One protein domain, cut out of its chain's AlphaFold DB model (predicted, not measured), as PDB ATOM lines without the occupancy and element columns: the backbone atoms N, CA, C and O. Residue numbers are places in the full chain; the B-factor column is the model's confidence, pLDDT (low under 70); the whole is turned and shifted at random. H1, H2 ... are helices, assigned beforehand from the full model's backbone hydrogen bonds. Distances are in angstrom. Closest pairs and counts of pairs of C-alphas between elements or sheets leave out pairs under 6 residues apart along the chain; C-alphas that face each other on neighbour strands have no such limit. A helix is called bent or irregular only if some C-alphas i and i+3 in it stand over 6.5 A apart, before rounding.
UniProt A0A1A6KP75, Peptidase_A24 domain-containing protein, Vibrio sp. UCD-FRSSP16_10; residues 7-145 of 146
ATOM      1  N   PRO A   7     141.205 144.146 115.333       48.75
ATOM      2  CA  PRO A   7     140.140 144.790 114.551       48.75
ATOM      3  C   PRO A   7     138.850 143.955 114.451       48.75
ATOM      4  O   PRO A   7     137.834 144.443 113.956       48.75
ATOM      5  N   LYS A   8     138.852 142.700 114.917       50.53
ATOM      6  CA  LYS A   8     137.751 141.753 114.700       50.53
ATOM      7  C   LYS A   8     136.497 142.076 115.519       50.53
ATOM      8  O   LYS A   8     135.408 141.888 114.994       50.53
ATOM      9  N   TYR A   9     136.607 142.600 116.744       53.66
ATOM     10  CA  TYR A   9     135.441 142.831 117.615       53.66
ATOM     11  C   TYR A   9     134.652 144.092 117.262       53.66
ATOM     12  O   TYR A   9     133.426 144.052 117.231       53.66
ATOM     13  N   ALA A  10     135.332 145.187 116.915       50.03
ATOM     14  CA  ALA A  10     134.668 146.395 116.428       50.03
ATOM     15  C   ALA A  10     133.963 146.120 115.093       50.03
ATOM     16  O   ALA A  10     132.797 146.468 114.925       50.03
ATOM     17  N   LEU A  11     134.636 145.407 114.178       55.88
ATOM     18  CA  LEU A  11     134.017 144.932 112.943       55.88
ATOM     19  C   LEU A  11     132.862 143.976 113.231       55.88
ATOM     20  O   LEU A  11     131.841 144.076 112.568       55.88
ATOM     21  N   TYR A  12     132.966 143.098 114.231       61.44
ATOM     22  CA  TYR A  12     131.872 142.205 114.609       61.44
ATOM     23  C   TYR A  12     130.668 142.966 115.164       61.44
ATOM     24  O   TYR A  12     129.546 142.646 114.793       61.44
ATOM     25  N   ILE A  13     130.871 143.993 115.994       57.03
ATOM     26  CA  ILE A  13     129.782 144.839 116.504       57.03
ATOM     27  C   ILE A  13     129.161 145.634 115.356       57.03
ATOM     28  O   ILE A  13     127.946 145.649 115.243       57.03
ATOM     29  N   ILE A  14     129.963 146.207 114.457       58.06
ATOM     30  CA  ILE A  14     129.475 146.934 113.275       58.06
ATOM     31  C   ILE A  14     128.709 145.992 112.335       58.06
ATOM     32  O   ILE A  14     127.601 146.306 111.917       58.06
ATOM     33  N   ILE A  15     129.247 144.809 112.036       58.53
ATOM     34  CA  ILE A  15     128.597 143.800 111.189       58.53
ATOM     35  C   ILE A  15     127.344 143.258 111.876       58.53
ATOM     36  O   ILE A  15     126.346 143.032 111.203       58.53
ATOM     37  N   SER A  16     127.355 143.076 113.197       55.03
ATOM     38  CA  SER A  16     126.193 142.628 113.965       55.03
ATOM     39  C   SER A  16     125.122 143.712 114.074       55.03
ATOM     40  O   SER A  16     123.939 143.394 114.014       55.03
ATOM     41  N   ASP A  17     125.498 144.983 114.182       56.69
ATOM     42  CA  ASP A  17     124.569 146.115 114.193       56.69
ATOM     43  C   ASP A  17     123.944 146.314 112.802       56.69
ATOM     44  O   ASP A  17     122.732 146.467 112.674       56.69
ATOM     45  N   ILE A  18     124.742 146.154 111.737       54.34
ATOM     46  CA  ILE A  18     124.281 146.191 110.341       54.34
ATOM     47  C   ILE A  18     123.407 144.975 109.987       54.34
ATOM     48  O   ILE A  18     122.413 145.133 109.282       54.34
ATOM     49  N   ARG A  19     123.768 143.763 110.437       45.81
ATOM     50  CA  ARG A  19     123.138 142.495 110.008       45.81
ATOM     51  C   ARG A  19     122.019 142.019 110.934       45.81
ATOM     52  O   ARG A  19     121.056 141.433 110.453       45.81
ATOM     53  N   TYR A  20     122.150 142.229 112.241       51.69
ATOM     54  CA  TYR A  20     121.222 141.702 113.246       51.69
ATOM     55  C   TYR A  20     120.517 142.792 114.058       51.69
ATOM     56  O   TYR A  20     119.514 142.478 114.691       51.69
ATOM     57  N   ARG A  21     121.002 144.049 114.048       52.88
ATOM     58  CA  ARG A  21     120.424 145.201 114.783       52.88
ATOM     59  C   ARG A  21     120.160 144.922 116.265       52.88
ATOM     60  O   ARG A  21     119.275 145.499 116.891       52.88
ATOM     61  N   LEU A  22     120.916 143.980 116.819       55.69
ATOM     62  CA  LEU A  22     120.806 143.522 118.191       55.69
ATOM     63  C   LEU A  22     122.111 143.864 118.889       55.69
ATOM     64  O   LEU A  22     123.099 143.133 118.799       55.69
ATOM     65  N   ILE A  23     122.098 144.976 119.618       62.69
ATOM     66  CA  ILE A  23     123.145 145.282 120.584       62.69
ATOM     67  C   ILE A  23     122.915 144.361 121.788       62.69
ATOM     68  O   ILE A  23     122.047 144.584 122.633       62.69
ATOM     69  N   SER A  24     123.671 143.265 121.830       65.88
ATOM     70  CA  SER A  24     123.652 142.308 122.935       65.88
ATOM     71  C   SER A  24     124.027 143.003 124.247       65.88
ATOM     72  O   SER A  24     125.093 143.612 124.347       65.88
ATOM     73  N   ASN A  25     123.203 142.841 125.291       73.19
ATOM     74  CA  ASN A  25     123.516 143.343 126.637       73.19
ATOM     75  C   ASN A  25     124.884 142.836 127.139       73.19
ATOM     76  O   ASN A  25     125.541 143.523 127.917       73.19
ATOM     77  N   ARG A  26     125.333 141.651 126.684       69.25
ATOM     78  CA  ARG A  26     126.662 141.123 127.031       69.25
ATOM     79  C   ARG A  26     127.774 141.989 126.439       69.25
ATOM     80  O   ARG A  26     128.709 142.302 127.160       69.25
ATOM     81  N   MET A  27     127.644 142.420 125.182       68.69
ATOM     82  CA  MET A  27     128.642 143.278 124.524       68.69
ATOM     83  C   MET A  27     128.704 144.669 125.159       68.69
ATOM     84  O   MET A  27     129.784 145.207 125.367       68.69
ATOM     85  N   VAL A  28     127.554 145.244 125.519       78.75
ATOM     86  CA  VAL A  28     127.515 146.534 126.231       78.75
ATOM     87  C   VAL A  28     128.215 146.428 127.585       78.75
ATOM     88  O   VAL A  28     128.996 147.302 127.946       78.75
ATOM     89  N   SER A  29     127.962 145.341 128.320       75.50
ATOM     90  CA  SER A  29     128.595 145.108 129.619       75.50
ATOM     91  C   SER A  29     130.116 144.978 129.495       75.50
ATOM     92  O   SER A  29     130.844 145.599 130.264       75.50
ATOM     93  N   THR A  30     130.620 144.252 128.488       76.62
ATOM     94  CA  THR A  30     132.071 144.155 128.263       76.62
ATOM     95  C   THR A  30     132.680 145.505 127.896       76.62
ATOM     96  O   THR A  30     133.706 145.867 128.461       76.62
ATOM     97  N   VAL A  31     132.029 146.287 127.023       80.06
ATOM     98  CA  VAL A  31     132.490 147.643 126.666       80.06
ATOM     99  C   VAL A  31     132.546 148.547 127.898       80.06
ATOM    100  O   VAL A  31     133.502 149.299 128.047       80.06
ATOM    101  N   PHE A  32     131.570 148.440 128.802       83.06
ATOM    102  CA  PHE A  32     131.548 149.212 130.043       83.06
ATOM    103  C   PHE A  32     132.680 148.835 131.011       83.06
ATOM    104  O   PHE A  32     133.329 149.703 131.588       83.06
ATOM    105  N   ILE A  33     132.948 147.538 131.189       82.06
ATOM    106  CA  ILE A  33     134.044 147.081 132.058       82.06
ATOM    107  C   ILE A  33     135.386 147.577 131.514       82.06
ATOM    108  O   ILE A  33     136.214 148.098 132.262       82.06
ATOM    109  N   ILE A  34     135.573 147.459 130.203       79.06
ATOM    110  CA  ILE A  34     136.777 147.905 129.511       79.06
ATOM    111  C   ILE A  34     136.934 149.430 129.617       79.06
ATOM    112  O   ILE A  34     138.019 149.916 129.939       79.06
ATOM    113  N   SER A  35     135.865 150.200 129.395       80.12
ATOM    114  CA  SER A  35     135.919 151.663 129.474       80.12
ATOM    115  C   SER A  35     136.268 152.148 130.881       80.12
ATOM    116  O   SER A  35     137.114 153.032 131.019       80.12
ATOM    117  N   CYS A  36     135.713 151.522 131.922       80.81
ATOM    118  CA  CYS A  36     136.107 151.764 133.311       80.81
ATOM    119  C   CYS A  36     137.581 151.414 133.570       80.81
ATOM    120  O   CYS A  36     138.287 152.191 134.213       80.81
ATOM    121  N   TYR A  37     138.063 150.277 133.053       82.19
ATOM    122  CA  TYR A  37     139.456 149.856 133.228       82.19
ATOM    123  C   TYR A  37     140.435 150.875 132.631       82.19
ATOM    124  O   TYR A  37     141.363 151.313 133.307       82.19
ATOM    125  N   ILE A  38     140.195 151.333 131.403       78.75
ATOM    126  CA  ILE A  38     141.056 152.333 130.755       78.75
ATOM    127  C   ILE A  38     140.972 153.681 131.454       78.75
ATOM    128  O   ILE A  38     142.005 154.302 131.706       78.75
ATOM    129  N   SER A  39     139.768 154.109 131.824       79.88
ATOM    130  CA  SER A  39     139.566 155.378 132.517       79.88
ATOM    131  C   SER A  39     140.346 155.454 133.833       79.88
ATOM    132  O   SER A  39     140.986 156.466 134.112       79.88
ATOM    133  N   SER A  40     140.421 154.337 134.569       78.00
ATOM    134  CA  SER A  40     141.181 154.248 135.824       78.00
ATOM    135  C   SER A  40     142.679 154.553 135.680       78.00
ATOM    136  O   SER A  40     143.329 154.906 136.661       78.00
ATOM    137  N   SER A  41     143.228 154.442 134.464       78.31
ATOM    138  CA  SER A  41     144.650 154.678 134.202       78.31
ATOM    139  C   SER A  41     145.004 156.123 133.830       78.31
ATOM    140  O   SER A  41     146.176 156.482 133.917       78.31
ATOM    141  N   TRP A  42     144.025 156.964 133.464       75.25
ATOM    142  CA  TRP A  42     144.282 158.345 133.003       75.25
ATOM    143  C   TRP A  42     143.372 159.402 133.643       75.25
ATOM    144  O   TRP A  42     143.625 160.593 133.464       75.25
ATOM    145  N   MET A  43     142.322 159.008 134.374       79.88
ATOM    146  CA  MET A  43     141.299 159.921 134.885       79.88
ATOM    147  C   MET A  43     140.965 159.656 136.357       79.88
ATOM    148  O   MET A  43     140.949 158.516 136.821       79.88
ATOM    149  N   ALA A  44     140.677 160.725 137.105       85.25
ATOM    150  CA  ALA A  44     140.217 160.616 138.483       85.25
ATOM    151  C   ALA A  44     138.788 160.060 138.533       85.25
ATOM    152  O   ALA A  44     137.922 160.472 137.761       85.25
ATOM    153  N   TRP A  45     138.511 159.178 139.495       82.50
ATOM    154  CA  TRP A  45     137.196 158.547 139.647       82.50
ATOM    155  C   TRP A  45     136.043 159.553 139.779       82.50
ATOM    156  O   TRP A  45     134.949 159.282 139.293       82.50
ATOM    157  N   SER A  46     136.275 160.731 140.373       85.38
ATOM    158  CA  SER A  46     135.272 161.804 140.467       85.38
ATOM    159  C   SER A  46     134.768 162.261 139.098       85.38
ATOM    160  O   SER A  46     133.562 162.429 138.906       85.38
ATOM    161  N   ASP A  47     135.674 162.399 138.130       83.44
ATOM    162  CA  ASP A  47     135.332 162.833 136.779       83.44
ATOM    163  C   ASP A  47     134.584 161.725 136.033       83.44
ATOM    164  O   ASP A  47     133.615 162.016 135.331       83.44
ATOM    165  N   VAL A  48     134.956 160.460 136.263       84.38
ATOM    166  CA  VAL A  48     134.268 159.281 135.705       84.38
ATOM    167  C   VAL A  48     132.818 159.226 136.176       84.38
ATOM    168  O   VAL A  48     131.901 159.046 135.379       84.38
ATOM    169  N   PHE A  49     132.580 159.419 137.475       87.00
ATOM    170  CA  PHE A  49     131.219 159.432 138.007       87.00
ATOM    171  C   PHE A  49     130.402 160.597 137.446       87.00
ATOM    172  O   PHE A  49     129.239 160.410 137.081       87.00
ATOM    173  N   SER A  50     131.008 161.781 137.322       87.25
ATOM    174  CA  SER A  50     130.327 162.949 136.759       87.25
ATOM    175  C   SER A  50     129.902 162.729 135.300       87.25
ATOM    176  O   SER A  50     128.763 163.047 134.939       87.25
ATOM    177  N   SER A  51     130.761 162.113 134.477       86.75
ATOM    178  CA  SER A  51     130.438 161.806 133.084       86.75
ATOM    179  C   SER A  51     129.369 160.720 132.984       86.75
ATOM    180  O   SER A  51     128.401 160.879 132.241       86.75
ATOM    181  N   MET A  52     129.462 159.658 133.786       88.44
ATOM    182  CA  MET A  52     128.446 158.602 133.830       88.44
ATOM    183  C   MET A  52     127.050 159.143 134.164       88.44
ATOM    184  O   MET A  52     126.070 158.797 133.497       88.44
ATOM    185  N   ILE A  53     126.947 160.015 135.169       89.69
ATOM    186  CA  ILE A  53     125.669 160.613 135.582       89.69
ATOM    187  C   ILE A  53     125.102 161.484 134.459       89.69
ATOM    188  O   ILE A  53     123.940 161.338 134.087       89.69
ATOM    189  N   LEU A  54     125.917 162.352 133.863       88.88
ATOM    190  CA  LEU A  54     125.439 163.236 132.805       88.88
ATOM    191  C   LEU A  54     124.976 162.456 131.569       88.88
ATOM    192  O   LEU A  54     123.904 162.729 131.030       88.88
ATOM    193  N   ILE A  55     125.753 161.464 131.132       89.69
ATOM    194  CA  ILE A  55     125.454 160.723 129.904       89.69
ATOM    195  C   ILE A  55     124.251 159.824 130.128       89.69
ATOM    196  O   ILE A  55     123.404 159.739 129.247       89.69
ATOM    197  N   SER A  56     124.117 159.211 131.303       88.12
ATOM    198  CA  SER A  56     122.915 158.439 131.624       88.12
ATOM    199  C   SER A  56     121.655 159.304 131.589       88.12
ATOM    200  O   SER A  56     120.681 158.893 130.958       88.12
ATOM    201  N   ILE A  57     121.684 160.520 132.144       90.19
ATOM    202  CA  ILE A  57     120.558 161.463 132.054       90.19
ATOM    203  C   ILE A  57     120.241 161.785 130.587       90.19
ATOM    204  O   ILE A  57     119.092 161.646 130.171       90.19
ATOM    205  N   ILE A  58     121.246 162.152 129.784       87.75
ATOM    206  CA  ILE A  58     121.057 162.483 128.361       87.75
ATOM    207  C   ILE A  58     120.508 161.282 127.581       87.75
ATOM    208  O   ILE A  58     119.536 161.417 126.838       87.75
ATOM    209  N   SER A  59     121.086 160.097 127.766       86.06
ATOM    210  CA  SER A  59     120.660 158.863 127.108       86.06
ATOM    211  C   SER A  59     119.227 158.477 127.465       86.06
ATOM    212  O   SER A  59     118.478 158.055 126.583       86.06
ATOM    213  N   ILE A  60     118.823 158.635 128.729       86.38
ATOM    214  CA  ILE A  60     117.447 158.381 129.177       86.38
ATOM    215  C   ILE A  60     116.489 159.402 128.561       86.38
ATOM    216  O   ILE A  60     115.418 159.023 128.088       86.38
ATOM    217  N   LEU A  61     116.878 160.677 128.516       87.06
ATOM    218  CA  LEU A  61     116.065 161.750 127.948       87.06
ATOM    219  C   LEU A  61     115.823 161.511 126.449       87.06
ATOM    220  O   LEU A  61     114.683 161.512 125.993       87.06
ATOM    221  N   ILE A  62     116.877 161.187 125.697       83.44
ATOM    222  CA  ILE A  62     116.799 160.841 124.268       83.44
ATOM    223  C   ILE A  62     115.942 159.588 124.032       83.44
ATOM    224  O   ILE A  62     115.144 159.550 123.089       83.44
ATOM    225  N   TYR A  63     116.078 158.574 124.892       82.88
ATOM    226  CA  TYR A  63     115.247 157.372 124.842       82.88
ATOM    227  C   TYR A  63     113.766 157.694 125.089       82.88
ATOM    228  O   TYR A  63     112.898 157.181 124.383       82.88
ATOM    229  N   PHE A  64     113.467 158.589 126.034       83.44
ATOM    230  CA  PHE A  64     112.104 159.039 126.315       83.44
ATOM    231  C   PHE A  64     111.469 159.747 125.109       83.44
ATOM    232  O   PHE A  64     110.316 159.477 124.773       83.44
ATOM    233  N   PHE A  65     112.241 160.567 124.387       82.38
ATOM    234  CA  PHE A  65     111.803 161.188 123.132       82.38
ATOM    235  C   PHE A  65     111.684 160.205 121.950       82.38
ATOM    236  O   PHE A  65     111.321 160.622 120.851       82.38
ATOM    237  N   LYS A  66     111.962 158.905 122.150       75.69
ATOM    238  CA  LYS A  66     111.899 157.838 121.130       75.69
ATOM    239  C   LYS A  66     112.714 158.126 119.865       75.69
ATOM    240  O   LYS A  66     112.429 157.571 118.806       75.69
ATOM    241  N   VAL A  67     113.735 158.976 119.964       69.50
ATOM    242  CA  VAL A  67     114.569 159.329 118.810       69.50
ATOM    243  C   VAL A  67     115.519 158.157 118.465       69.50
ATOM    244  O   VAL A  67     115.866 157.975 117.302       69.50
ATOM    245  N   TRP A  68     115.941 157.361 119.467       73.62
ATOM    246  CA  TRP A  68     116.963 156.299 119.372       73.62
ATOM    247  C   TRP A  68     116.465 155.043 120.111       73.62
ATOM    248  O   TRP A  68     115.601 155.137 120.992       73.62
ATOM    249  N   GLY A  69     116.997 153.864 119.779       73.81
ATOM    250  CA  GLY A  69     116.616 152.611 120.430       73.81
ATOM    251  C   GLY A  69     117.185 152.472 121.846       73.81
ATOM    252  O   GLY A  69     118.207 153.057 122.198       73.81
ATOM    253  N   GLY A  70     116.558 151.624 122.669       71.75
ATOM    254  CA  GLY A  70     117.063 151.311 124.015       71.75
ATOM    255  C   GLY A  70     118.414 150.577 124.026       71.75
ATOM    256  O   GLY A  70     119.065 150.503 125.064       71.75
ATOM    257  N   GLY A  71     118.837 150.010 122.892       73.62
ATOM    258  CA  GLY A  71     120.181 149.449 122.723       73.62
ATOM    259  C   GLY A  71     121.245 150.537 122.564       73.62
ATOM    260  O   GLY A  71     122.281 150.479 123.224       73.62
ATOM    261  N   ASP A  72     120.960 151.557 121.753       79.12
ATOM    262  CA  ASP A  72     121.884 152.660 121.461       79.12
ATOM    263  C   ASP A  72     122.152 153.510 122.707       79.12
ATOM    264  O   ASP A  72     123.293 153.873 122.990       79.12
ATOM    265  N   SER A  73     121.109 153.768 123.505       83.25
ATOM    266  CA  SER A  73     121.239 154.491 124.775       83.25
ATOM    267  C   SER A  73     122.142 153.746 125.761       83.25
ATOM    268  O   SER A  73     123.019 154.351 126.375       83.25
ATOM    269  N   LYS A  74     122.001 152.420 125.863       84.12
ATOM    270  CA  LYS A  74     122.879 151.581 126.690       84.12
ATOM    271  C   LYS A  74     124.327 151.601 126.204       84.12
ATOM    272  O   LYS A  74     125.237 151.644 127.029       84.12
ATOM    273  N   LEU A  75     124.546 151.583 124.890       82.75
ATOM    274  CA  LEU A  75     125.887 151.636 124.307       82.75
ATOM    275  C   LEU A  75     126.555 152.992 124.577       82.75
ATOM    276  O   LEU A  75     127.717 153.026 124.982       82.75
ATOM    277  N   LEU A  76     125.816 154.099 124.472       85.56
ATOM    278  CA  LEU A  76     126.336 155.421 124.829       85.56
ATOM    279  C   LEU A  76     126.721 155.492 126.316       85.56
ATOM    280  O   LEU A  76     127.810 155.955 126.649       85.56
ATOM    281  N   ILE A  77     125.881 154.944 127.201       87.12
ATOM    282  CA  ILE A  77     126.182 154.845 128.637       87.12
ATOM    283  C   ILE A  77     127.429 153.988 128.881       87.12
ATOM    284  O   ILE A  77     128.265 154.365 129.697       87.12
ATOM    285  N   SER A  78     127.621 152.881 128.156       86.25
ATOM    286  CA  SER A  78     128.829 152.058 128.325       86.25
ATOM    287  C   SER A  78     130.129 152.785 127.970       86.25
ATOM    288  O   SER A  78     131.179 152.470 128.527       86.25
ATOM    289  N   LEU A  79     130.062 153.784 127.089       84.38
ATOM    290  CA  LEU A  79     131.199 154.616 126.688       84.38
ATOM    291  C   LEU A  79     131.390 155.841 127.596       84.38
ATOM    292  O   LEU A  79     132.436 156.483 127.528       84.38
ATOM    293  N   SER A  80     130.422 156.139 128.471       86.69
ATOM    294  CA  SER A  80     130.471 157.275 129.403       86.69
ATOM    295  C   SER A  80     131.753 157.391 130.248       86.69
ATOM    296  O   SER A  80     132.271 158.506 130.369       86.69
ATOM    297  N   PRO A  81     132.344 156.290 130.763       84.56
ATOM    298  CA  PRO A  81     133.542 156.365 131.601       84.56
ATOM    299  C   PRO A  81     134.790 156.816 130.841       84.56
ATOM    300  O   PRO A  81     135.770 157.229 131.451       84.56
ATOM    301  N   LEU A  82     134.773 156.703 129.514       81.31
ATOM    302  CA  LEU A  82     135.962 156.809 128.678       81.31
ATOM    303  C   LEU A  82     136.374 158.265 128.415       81.31
ATOM    304  O   LEU A  82     137.516 158.519 128.045       81.31
ATOM    305  N   PHE A  83     135.464 159.218 128.637       80.31
ATOM    306  CA  PHE A  83     135.724 160.638 128.429       80.31
ATOM    307  C   PHE A  83     135.427 161.459 129.677       80.31
ATOM    308  O   PHE A  83     134.381 161.257 130.307       80.31
ATOM    309  N   PRO A  84     136.271 162.459 129.971       78.69
ATOM    310  CA  PRO A  84     135.955 163.462 130.970       78.69
ATOM    311  C   PRO A  84     134.762 164.311 130.526       78.69
ATOM    312  O   PRO A  84     134.535 164.543 129.335       78.69
ATOM    313  N   PHE A  85     134.037 164.835 131.514       79.75
ATOM    314  CA  PHE A  85     132.852 165.682 131.343       79.75
ATOM    315  C   PHE A  85     133.013 166.767 130.259       79.75
ATOM    316  O   PHE A  85     132.120 166.956 129.437       79.75
ATOM    317  N   HIS A  86     134.162 167.449 130.213       78.06
ATOM    318  CA  HIS A  86     134.380 168.590 129.319       78.06
ATOM    319  C   HIS A  86     134.478 168.216 127.829       78.06
ATOM    320  O   HIS A  86     134.263 169.076 126.977       78.06
ATOM    321  N   ILE A  87     134.771 166.953 127.497       80.88
ATOM    322  CA  ILE A  87     134.932 166.492 126.104       80.88
ATOM    323  C   ILE A  87     133.598 165.985 125.530       80.88
ATOM    324  O   ILE A  87     133.403 165.970 124.316       80.88
ATOM    325  N   TRP A  88     132.624 165.645 126.376       82.12
ATOM    326  CA  TRP A  88     131.334 165.101 125.937       82.12
ATOM    327  C   TRP A  88     130.557 165.942 124.920       82.12
ATOM    328  O   TRP A  88     130.011 165.345 123.991       82.12
ATOM    329  N   PRO A  89     130.516 167.286 125.004       83.62
ATOM    330  CA  PRO A  89     129.864 168.094 123.977       83.62
ATOM    331  C   PRO A  89     130.451 167.862 122.579       83.62
ATOM    332  O   PRO A  89     129.699 167.756 121.609       83.62
ATOM    333  N   ILE A  90     131.778 167.715 122.474       82.62
ATOM    334  CA  ILE A  90     132.448 167.466 121.192       82.62
ATOM    335  C   ILE A  90     132.196 166.033 120.711       82.62
ATOM    336  O   ILE A  90     131.931 165.825 119.530       82.62
ATOM    337  N   VAL A  91     132.182 165.055 121.625       83.00
ATOM    338  CA  VAL A  91     131.865 163.650 121.308       83.00
ATOM    339  C   VAL A  91     130.450 163.543 120.754       83.00
ATOM    340  O   VAL A  91     130.244 162.947 119.699       83.00
ATOM    341  N   LEU A  92     129.473 164.152 121.431       85.12
ATOM    342  CA  LEU A  92     128.080 164.163 120.988       85.12
ATOM    343  C   LEU A  92     127.937 164.859 119.634       85.12
ATOM    344  O   LEU A  92     127.235 164.342 118.766       85.12
ATOM    345  N   TYR A  93     128.641 165.974 119.417       84.44
ATOM    346  CA  TYR A  93     128.672 166.639 118.117       84.44
ATOM    347  C   TYR A  93     129.200 165.709 117.014       84.44
ATOM    348  O   TYR A  93     128.540 165.543 115.987       84.44
ATOM    349  N   CYS A  94     130.324 165.019 117.240       82.69
ATOM    350  CA  CYS A  94     130.865 164.041 116.293       82.69
ATOM    351  C   CYS A  94     129.882 162.894 116.007       82.69
ATOM    352  O   CYS A  94     129.698 162.521 114.847       82.69
ATOM    353  N   ILE A  95     129.219 162.359 117.039       85.44
ATOM    354  CA  ILE A  95     128.202 161.307 116.888       85.44
ATOM    355  C   ILE A  95     127.032 161.810 116.038       85.44
ATOM    356  O   ILE A  95     126.581 161.091 115.149       85.44
ATOM    357  N   VAL A  96     126.560 163.042 116.255       85.94
ATOM    358  CA  VAL A  96     125.476 163.642 115.462       85.94
ATOM    359  C   VAL A  96     125.906 163.861 114.011       85.94
ATOM    360  O   VAL A  96     125.142 163.532 113.107       85.94
ATOM    361  N   CYS A  97     127.124 164.347 113.758       84.69
ATOM    362  CA  CYS A  97     127.637 164.520 112.396       84.69
ATOM    363  C   CYS A  97     127.700 163.188 111.637       84.69
ATOM    364  O   CYS A  97     127.224 163.094 110.503       84.69
ATOM    365  N   ILE A  98     128.242 162.140 112.265       83.81
ATOM    366  CA  ILE A  98     128.345 160.817 111.637       83.81
ATOM    367  C   ILE A  98     126.967 160.163 111.519       83.81
ATOM    368  O   ILE A  98     126.649 159.603 110.475       83.81
ATOM    369  N   GLY A  99     126.115 160.282 112.536       82.81
ATOM    370  CA  GLY A  99     124.735 159.797 112.495       82.81
ATOM    371  C   GLY A  99     123.920 160.467 111.389       82.81
ATOM    372  O   GLY A  99     123.184 159.791 110.667       82.81
ATOM    373  N   GLY A 100     124.112 161.771 111.187       83.62
ATOM    374  CA  GLY A 100     123.540 162.527 110.078       83.62
ATOM    375  C   GLY A 100     124.028 162.021 108.722       83.62
ATOM    376  O   GLY A 100     123.209 161.769 107.841       83.62
ATOM    377  N   LEU A 101     125.335 161.780 108.569       85.12
ATOM    378  CA  LEU A 101     125.911 161.203 107.347       85.12
ATOM    379  C   LEU A 101     125.369 159.799 107.049       85.12
ATOM    380  O   LEU A 101     124.974 159.525 105.915       85.12
ATOM    381  N   VAL A 102     125.298 158.922 108.057       81.12
ATOM    382  CA  VAL A 102     124.736 157.569 107.914       81.12
ATOM    383  C   VAL A 102     123.263 157.653 107.511       81.12
ATOM    384  O   VAL A 102     122.844 156.985 106.567       81.12
ATOM    385  N   THR A 103     122.485 158.516 108.164       81.62
ATOM    386  CA  THR A 103     121.064 158.713 107.842       81.62
ATOM    387  C   THR A 103     120.882 159.244 106.421       81.62
ATOM    388  O   THR A 103     120.028 158.744 105.688       81.62
ATOM    389  N   LEU A 104     121.709 160.201 105.994       83.81
ATOM    390  CA  LEU A 104     121.678 160.764 104.644       83.81
ATOM    391  C   LEU A 104     122.028 159.706 103.593       83.81
ATOM    392  O   LEU A 104     121.344 159.609 102.574       83.81
ATOM    393  N   PHE A 105     123.022 158.856 103.864       80.81
ATOM    394  CA  PHE A 105     123.381 157.740 102.992       80.81
ATOM    395  C   PHE A 105     122.246 156.714 102.869       80.81
ATOM    396  O   PHE A 105     121.910 156.294 101.760       80.81
ATOM    397  N   TYR A 106     121.604 156.343 103.981       75.25
ATOM    398  CA  TYR A 106     120.446 155.443 103.965       75.25
ATOM    399  C   TYR A 106     119.246 156.061 103.240       75.25
ATOM    400  O   TYR A 106     118.593 155.380 102.448       75.25
ATOM    401  N   TRP A 107     118.978 157.349 103.449       77.56
ATOM    402  CA  TRP A 107     117.905 158.059 102.759       77.56
ATOM    403  C   TRP A 107     118.150 158.134 101.250       77.56
ATOM    404  O   TRP A 107     117.248 157.850 100.461       77.56
ATOM    405  N   PHE A 108     119.387 158.431 100.844       80.62
ATOM    406  CA  PHE A 108     119.795 158.413  99.442       80.62
ATOM    407  C   PHE A 108     119.660 157.010  98.841       80.62
ATOM    408  O   PHE A 108     119.086 156.861  97.768       80.62
ATOM    409  N   LYS A 109     120.093 155.964  99.559       74.88
ATOM    410  CA  LYS A 109     119.957 154.563  99.133       74.88
ATOM    411  C   LYS A 109     118.494 154.179  98.898       74.88
ATOM    412  O   LYS A 109     118.179 153.605  97.861       74.88
ATOM    413  N   VAL A 110     117.597 154.513  99.826       73.25
ATOM    414  CA  VAL A 110     116.162 154.203  99.700       73.25
ATOM    415  C   VAL A 110     115.535 154.969  98.533       73.25
ATOM    416  O   VAL A 110     114.782 154.385  97.756       73.25
ATOM    417  N   ARG A 111     115.874 156.253  98.372       75.00
ATOM    418  CA  ARG A 111     115.297 157.113  97.332       75.00
ATOM    419  C   ARG A 111     115.827 156.810  95.925       75.00
ATOM    420  O   ARG A 111     115.059 156.887  94.977       75.00
ATOM    421  N   VAL A 112     117.116 156.504  95.780       72.44
ATOM    422  CA  VAL A 112     117.771 156.343  94.466       72.44
ATOM    423  C   VAL A 112     117.755 154.897  93.986       72.44
ATOM    424  O   VAL A 112     117.568 154.658  92.798       72.44
ATOM    425  N   LEU A 113     117.918 153.924  94.886       66.12
ATOM    426  CA  LEU A 113     117.978 152.506  94.509       66.12
ATOM    427  C   LEU A 113     116.623 151.789  94.643       66.12
ATOM    428  O   LEU A 113     116.579 150.580  94.437       66.12
ATOM    429  N   PHE A 114     115.541 152.505  94.995       58.03
ATOM    430  CA  PHE A 114     114.175 151.968  95.158       58.03
ATOM    431  C   PHE A 114     114.127 150.647  95.949       58.03
ATOM    432  O   PHE A 114     113.329 149.745  95.684       58.03
ATOM    433  N   VAL A 115     115.007 150.508  96.943       59.34
ATOM    434  CA  VAL A 115     115.074 149.308  97.776       59.34
ATOM    435  C   VAL A 115     113.915 149.366  98.770       59.34
ATOM    436  O   VAL A 115     114.013 150.006  99.813       59.34
ATOM    437  N   ASN A 116     112.816 148.676  98.448       52.38
ATOM    438  CA  ASN A 116     111.616 148.574  99.294       52.38
ATOM    439  C   ASN A 116     111.835 147.802 100.607       52.38
ATOM    440  O   ASN A 116     110.986 147.836 101.493       52.38
ATOM    441  N   ASN A 117     112.983 147.142 100.771       49.28
ATOM    442  CA  ASN A 117     113.382 146.544 102.039       49.28
ATOM    443  C   ASN A 117     114.004 147.615 102.938       49.28
ATOM    444  O   ASN A 117     115.206 147.608 103.212       49.28
ATOM    445  N   VAL A 118     113.171 148.553 103.394       54.38
ATOM    446  CA  VAL A 118     113.516 149.439 104.507       54.38
ATOM    447  C   VAL A 118     113.488 148.582 105.767       54.38
ATOM    448  O   VAL A 118     112.510 148.531 106.510       54.38
ATOM    449  N   GLU A 119     114.556 147.820 105.972       53.41
ATOM    450  CA  GLU A 119     114.789 147.161 107.243       53.41
ATOM    451  C   GLU A 119     114.672 148.216 108.364       53.41
ATOM    452  O   GLU A 119     115.255 149.304 108.290       53.41
ATOM    453  N   ARG A 120     113.859 147.906 109.379       53.19
ATOM    454  CA  ARG A 120     113.354 148.831 110.409       53.19
ATOM    455  C   ARG A 120     114.469 149.454 111.258       53.19
ATOM    456  O   ARG A 120     114.999 148.788 112.147       53.19
ATOM    457  N   GLY A 121     114.830 150.713 110.991       58.12
ATOM    458  CA  GLY A 121     115.785 151.511 111.785       58.12
ATOM    459  C   GLY A 121     117.115 151.827 111.084       58.12
ATOM    460  O   GLY A 121     117.504 151.152 110.134       58.12
ATOM    461  N   VAL A 122     117.805 152.871 111.538       64.56
ATOM    462  CA  VAL A 122     119.169 153.225 111.102       64.56
ATOM    463  C   VAL A 122     120.148 152.626 112.123       64.56
ATOM    464  O   VAL A 122     119.850 152.712 113.314       64.56
ATOM    465  N   PRO A 123     121.274 152.006 111.716       68.31
ATOM    466  CA  PRO A 123     122.263 151.470 112.655       68.31
ATOM    467  C   PRO A 123     123.019 152.616 113.348       68.31
ATOM    468  O   PRO A 123     124.065 153.077 112.883       68.31
ATOM    469  N   TYR A 124     122.447 153.125 114.442       72.12
ATOM    470  CA  TYR A 124     123.025 154.216 115.229       72.12
ATOM    471  C   TYR A 124     124.242 153.765 116.043       72.12
ATOM    472  O   TYR A 124     125.128 154.585 116.289       72.12
ATOM    473  N   GLY A 125     124.354 152.479 116.388       71.00
ATOM    474  CA  GLY A 125     125.527 151.921 117.063       71.00
ATOM    475  C   GLY A 125     126.823 152.170 116.287       71.00
ATOM    476  O   GLY A 125     127.832 152.560 116.878       71.00
ATOM    477  N   VAL A 126     126.781 152.055 114.955       70.06
ATOM    478  CA  VAL A 126     127.910 152.398 114.071       70.06
ATOM    479  C   VAL A 126     128.286 153.878 114.181       70.06
ATOM    480  O   VAL A 126     129.466 154.204 114.297       70.06
ATOM    481  N   ALA A 127     127.300 154.778 114.183       79.50
ATOM    482  CA  ALA A 127     127.548 156.213 114.304       79.50
ATOM    483  C   ALA A 127     128.143 156.585 115.668       79.50
ATOM    484  O   ALA A 127     129.063 157.401 115.728       79.50
ATOM    485  N   ILE A 128     127.666 155.948 116.743       78.69
ATOM    486  CA  ILE A 128     128.204 156.141 118.091       78.69
ATOM    487  C   ILE A 128     129.662 155.681 118.128       78.69
ATOM    488  O   ILE A 128     130.541 156.487 118.403       78.69
ATOM    489  N   LEU A 129     129.950 154.432 117.752       75.44
ATOM    490  CA  LEU A 129     131.312 153.886 117.770       75.44
ATOM    491  C   LEU A 129     132.292 154.701 116.918       75.44
ATOM    492  O   LEU A 129     133.397 154.996 117.374       75.44
ATOM    493  N   LEU A 130     131.900 155.081 115.700       74.12
ATOM    494  CA  LEU A 130     132.751 155.885 114.823       74.12
ATOM    495  C   LEU A 130     132.957 157.303 115.367       74.12
ATOM    496  O   LEU A 130     134.083 157.795 115.335       74.12
ATOM    497  N   GLY A 131     131.911 157.942 115.899       75.25
ATOM    498  CA  GLY A 131     131.994 159.302 116.445       75.25
ATOM    499  C   GLY A 131     132.877 159.360 117.677       75.25
ATOM    500  O   GLY A 131     133.753 160.218 117.790       75.25
ATOM    501  N   THR A 132     132.712 158.379 118.558       75.25
ATOM    502  CA  THR A 132     133.545 158.217 119.742       75.25
ATOM    503  C   THR A 132     135.001 157.910 119.363       75.25
ATOM    504  O   THR A 132     135.917 158.494 119.940       75.25
ATOM    505  N   ASN A 133     135.247 157.064 118.354       72.38
ATOM    506  CA  ASN A 133     136.608 156.724 117.914       72.38
ATOM    507  C   ASN A 133     137.336 157.916 117.276       72.38
ATOM    508  O   ASN A 133     138.527 158.124 117.517       72.38
ATOM    509  N   LEU A 134     136.610 158.723 116.501       72.94
ATOM    510  CA  LEU A 134     137.141 159.933 115.879       72.94
ATOM    511  C   LEU A 134     137.585 160.956 116.937       72.94
ATOM    512  O   LEU A 134     138.657 161.541 116.809       72.94
ATOM    513  N   CYS A 135     136.813 161.108 118.017       69.62
ATOM    514  CA  CYS A 135     137.144 162.020 119.112       69.62
ATOM    515  C   CYS A 135     138.340 161.554 119.966       69.62
ATOM    516  O   CYS A 135     139.051 162.377 120.533       69.62
ATOM    517  N   LEU A 136     138.583 160.244 120.050       66.12
ATOM    518  CA  LEU A 136     139.742 159.672 120.744       66.12
ATOM    519  C   LEU A 136     141.017 159.634 119.901       66.12
ATOM    520  O   LEU A 136     142.038 159.150 120.383       66.12
ATOM    521  N   GLY A 137     140.975 160.071 118.641       62.16
ATOM    522  CA  GLY A 137     142.134 159.995 117.751       62.16
ATOM    523  C   GLY A 137     142.541 158.559 117.392       62.16
ATOM    524  O   GLY A 137     143.716 158.305 117.142       62.16
ATOM    525  N   GLY A 138     141.597 157.605 117.378       52.69
ATOM    526  CA  GLY A 138     141.856 156.212 116.981       52.69
ATOM    527  C   GLY A 138     142.104 155.222 118.128       52.69
ATOM    528  O   GLY A 138     142.240 154.024 117.872       52.69
ATOM    529  N   ILE A 139     142.122 155.667 119.388       46.41
ATOM    530  CA  ILE A 139     142.453 154.817 120.551       46.41
ATOM    531  C   ILE A 139     141.419 153.700 120.781       46.41
ATOM    532  O   ILE A 139     141.784 152.642 121.288       46.41
ATOM    533  N   ILE A 140     140.163 153.833 120.323       47.00
ATOM    534  CA  ILE A 140     139.167 152.748 120.454       47.00
ATOM    535  C   ILE A 140     139.608 151.477 119.716       47.00
ATOM    536  O   ILE A 140     139.280 150.374 120.154       47.00
ATOM    537  N   THR A 141     140.421 151.599 118.660       47.31
ATOM    538  CA  THR A 141     141.025 150.420 118.018       47.31
ATOM    539  C   THR A 141     141.959 149.645 118.951       47.31
ATOM    540  O   THR A 141     142.113 148.451 118.740       47.31
ATOM    541  N   GLY A 142     142.521 150.286 119.985       39.66
ATOM    542  CA  GLY A 142     143.305 149.681 121.071       39.66
ATOM    543  C   GLY A 142     142.491 149.323 122.325       39.66
ATOM    544  O   GLY A 142     142.863 148.418 123.060       39.66
ATOM    545  N   VAL A 143     141.358 149.982 122.564       42.94
ATOM    546  CA  VAL A 143     140.454 149.692 123.695       42.94
ATOM    547  C   VAL A 143     139.596 148.456 123.438       42.94
ATOM    548  O   VAL A 143     139.363 147.665 124.338       42.94
ATOM    549  N   ILE A 144     139.177 148.259 122.189       39.56
ATOM    550  CA  ILE A 144     138.525 147.028 121.723       39.56
ATOM    551  C   ILE A 144     139.590 145.948 121.374       39.56
ATOM    552  O   ILE A 144     139.246 144.854 120.931       39.56
ATOM    553  N   ALA A 145     140.891 146.247 121.568       38.78
ATOM    554  CA  ALA A 145     142.029 145.331 121.376       38.78
ATOM    555  C   ALA A 145     142.447 144.549 122.633       38.78
ATOM    556  O   ALA A 145     143.416 143.791 122.559       38.78
TER     557      ALA A 145
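This is residues 7 to 145 of the 146 residues of the protein "Peptidase_A24 domain-containing protein" of Vibrio sp. UCD-FRSSP16_10 (UniProt A0A1A6KP75). Two short helices side by side, H4 and H6, make the middle of an elongated, helical body: H2 and H3 pack on H4, while H5 crosses H6 at a steep angle and H1 meets H6 with a few residues. H5 is the longest helix, and its last residues with the loop after them, residues 111 to 117, stick out from the body; little H7 sits near H2 and the end of H6. The printed part has 139 residues with seven named helices, H1 to H7 in chain order, and no named strand; the class is all helix. It is compact, with a radius of gyration of the C-alphas of 15.2 A, and spans 51 by 33 by 26 A.

H1, residues 7 to 20, begins at C-alpha 7 at (140.140, 144.790, 114.551); it is neither bent nor irregular, but only just: C-alphas 7 and 10 are 6.0 A apart. H2 is residues 25 to 42, 26.4 A long, and H3 residues 45 to 64, 28.4 A. H4 is residues 70 to 82, irregular, with C-alphas 78 and 81 7.2 A apart. H5, residues 85 to 113, is 41.9 A long and irregular, with C-alphas 86 and 89 7.0 A apart; it ends at C-alpha 113 at (117.978, 152.506, 94.509). H6 is residues 124 to 135 and H7 residues 140 to 143, ending at (140.454, 149.692, 123.695).

H6 is the hub, touching four helices. H1 touches it with residues 14 to 17 alone, closest at the C-alphas of Ile 14 and Val 126, 5.7 A. H5 touches H6 at a steep tilt of 47 degrees, opposite ways, closest at the C-alphas of Ile 95 and Gly 131, 4.3 A. H4 touches H6 at a shallow tilt of 16 degrees, closest at the C-alphas of Asp 72 and Gly 125, 5.8 A. H6 and H7 touch only at the corner, and only just, with 3 pairs of C-alphas within 8 A; the closest are Asn 133 and Ile 140, 5.4 A. H2 touches H4, the same way at 16 degrees, a shallow tilt, with the C-alphas of Phe 32 and Ser 78 closest at 4.3 A. H3 and H4 form a helical hairpin, the C-alphas of Ser 59 and Ser 73 closest at 5.0 A. Among the pairs apart are H2 and H6. Every O i to N i+4 pair is within hydrogen-bond range in H1, H3 and H6; H2 has 12 of 14, H4 6 of 9, H5 23 of 25, and H7 is too short for one.

The C-alphas of Ala 44 and Phe 114 are the two farthest apart, 51.3 A. The printed part has no cut and no long link. The mean pLDDT of the printed part is 73.2; residues 7 to 24, 113 to 123 and 135 to 145 are among those under 70.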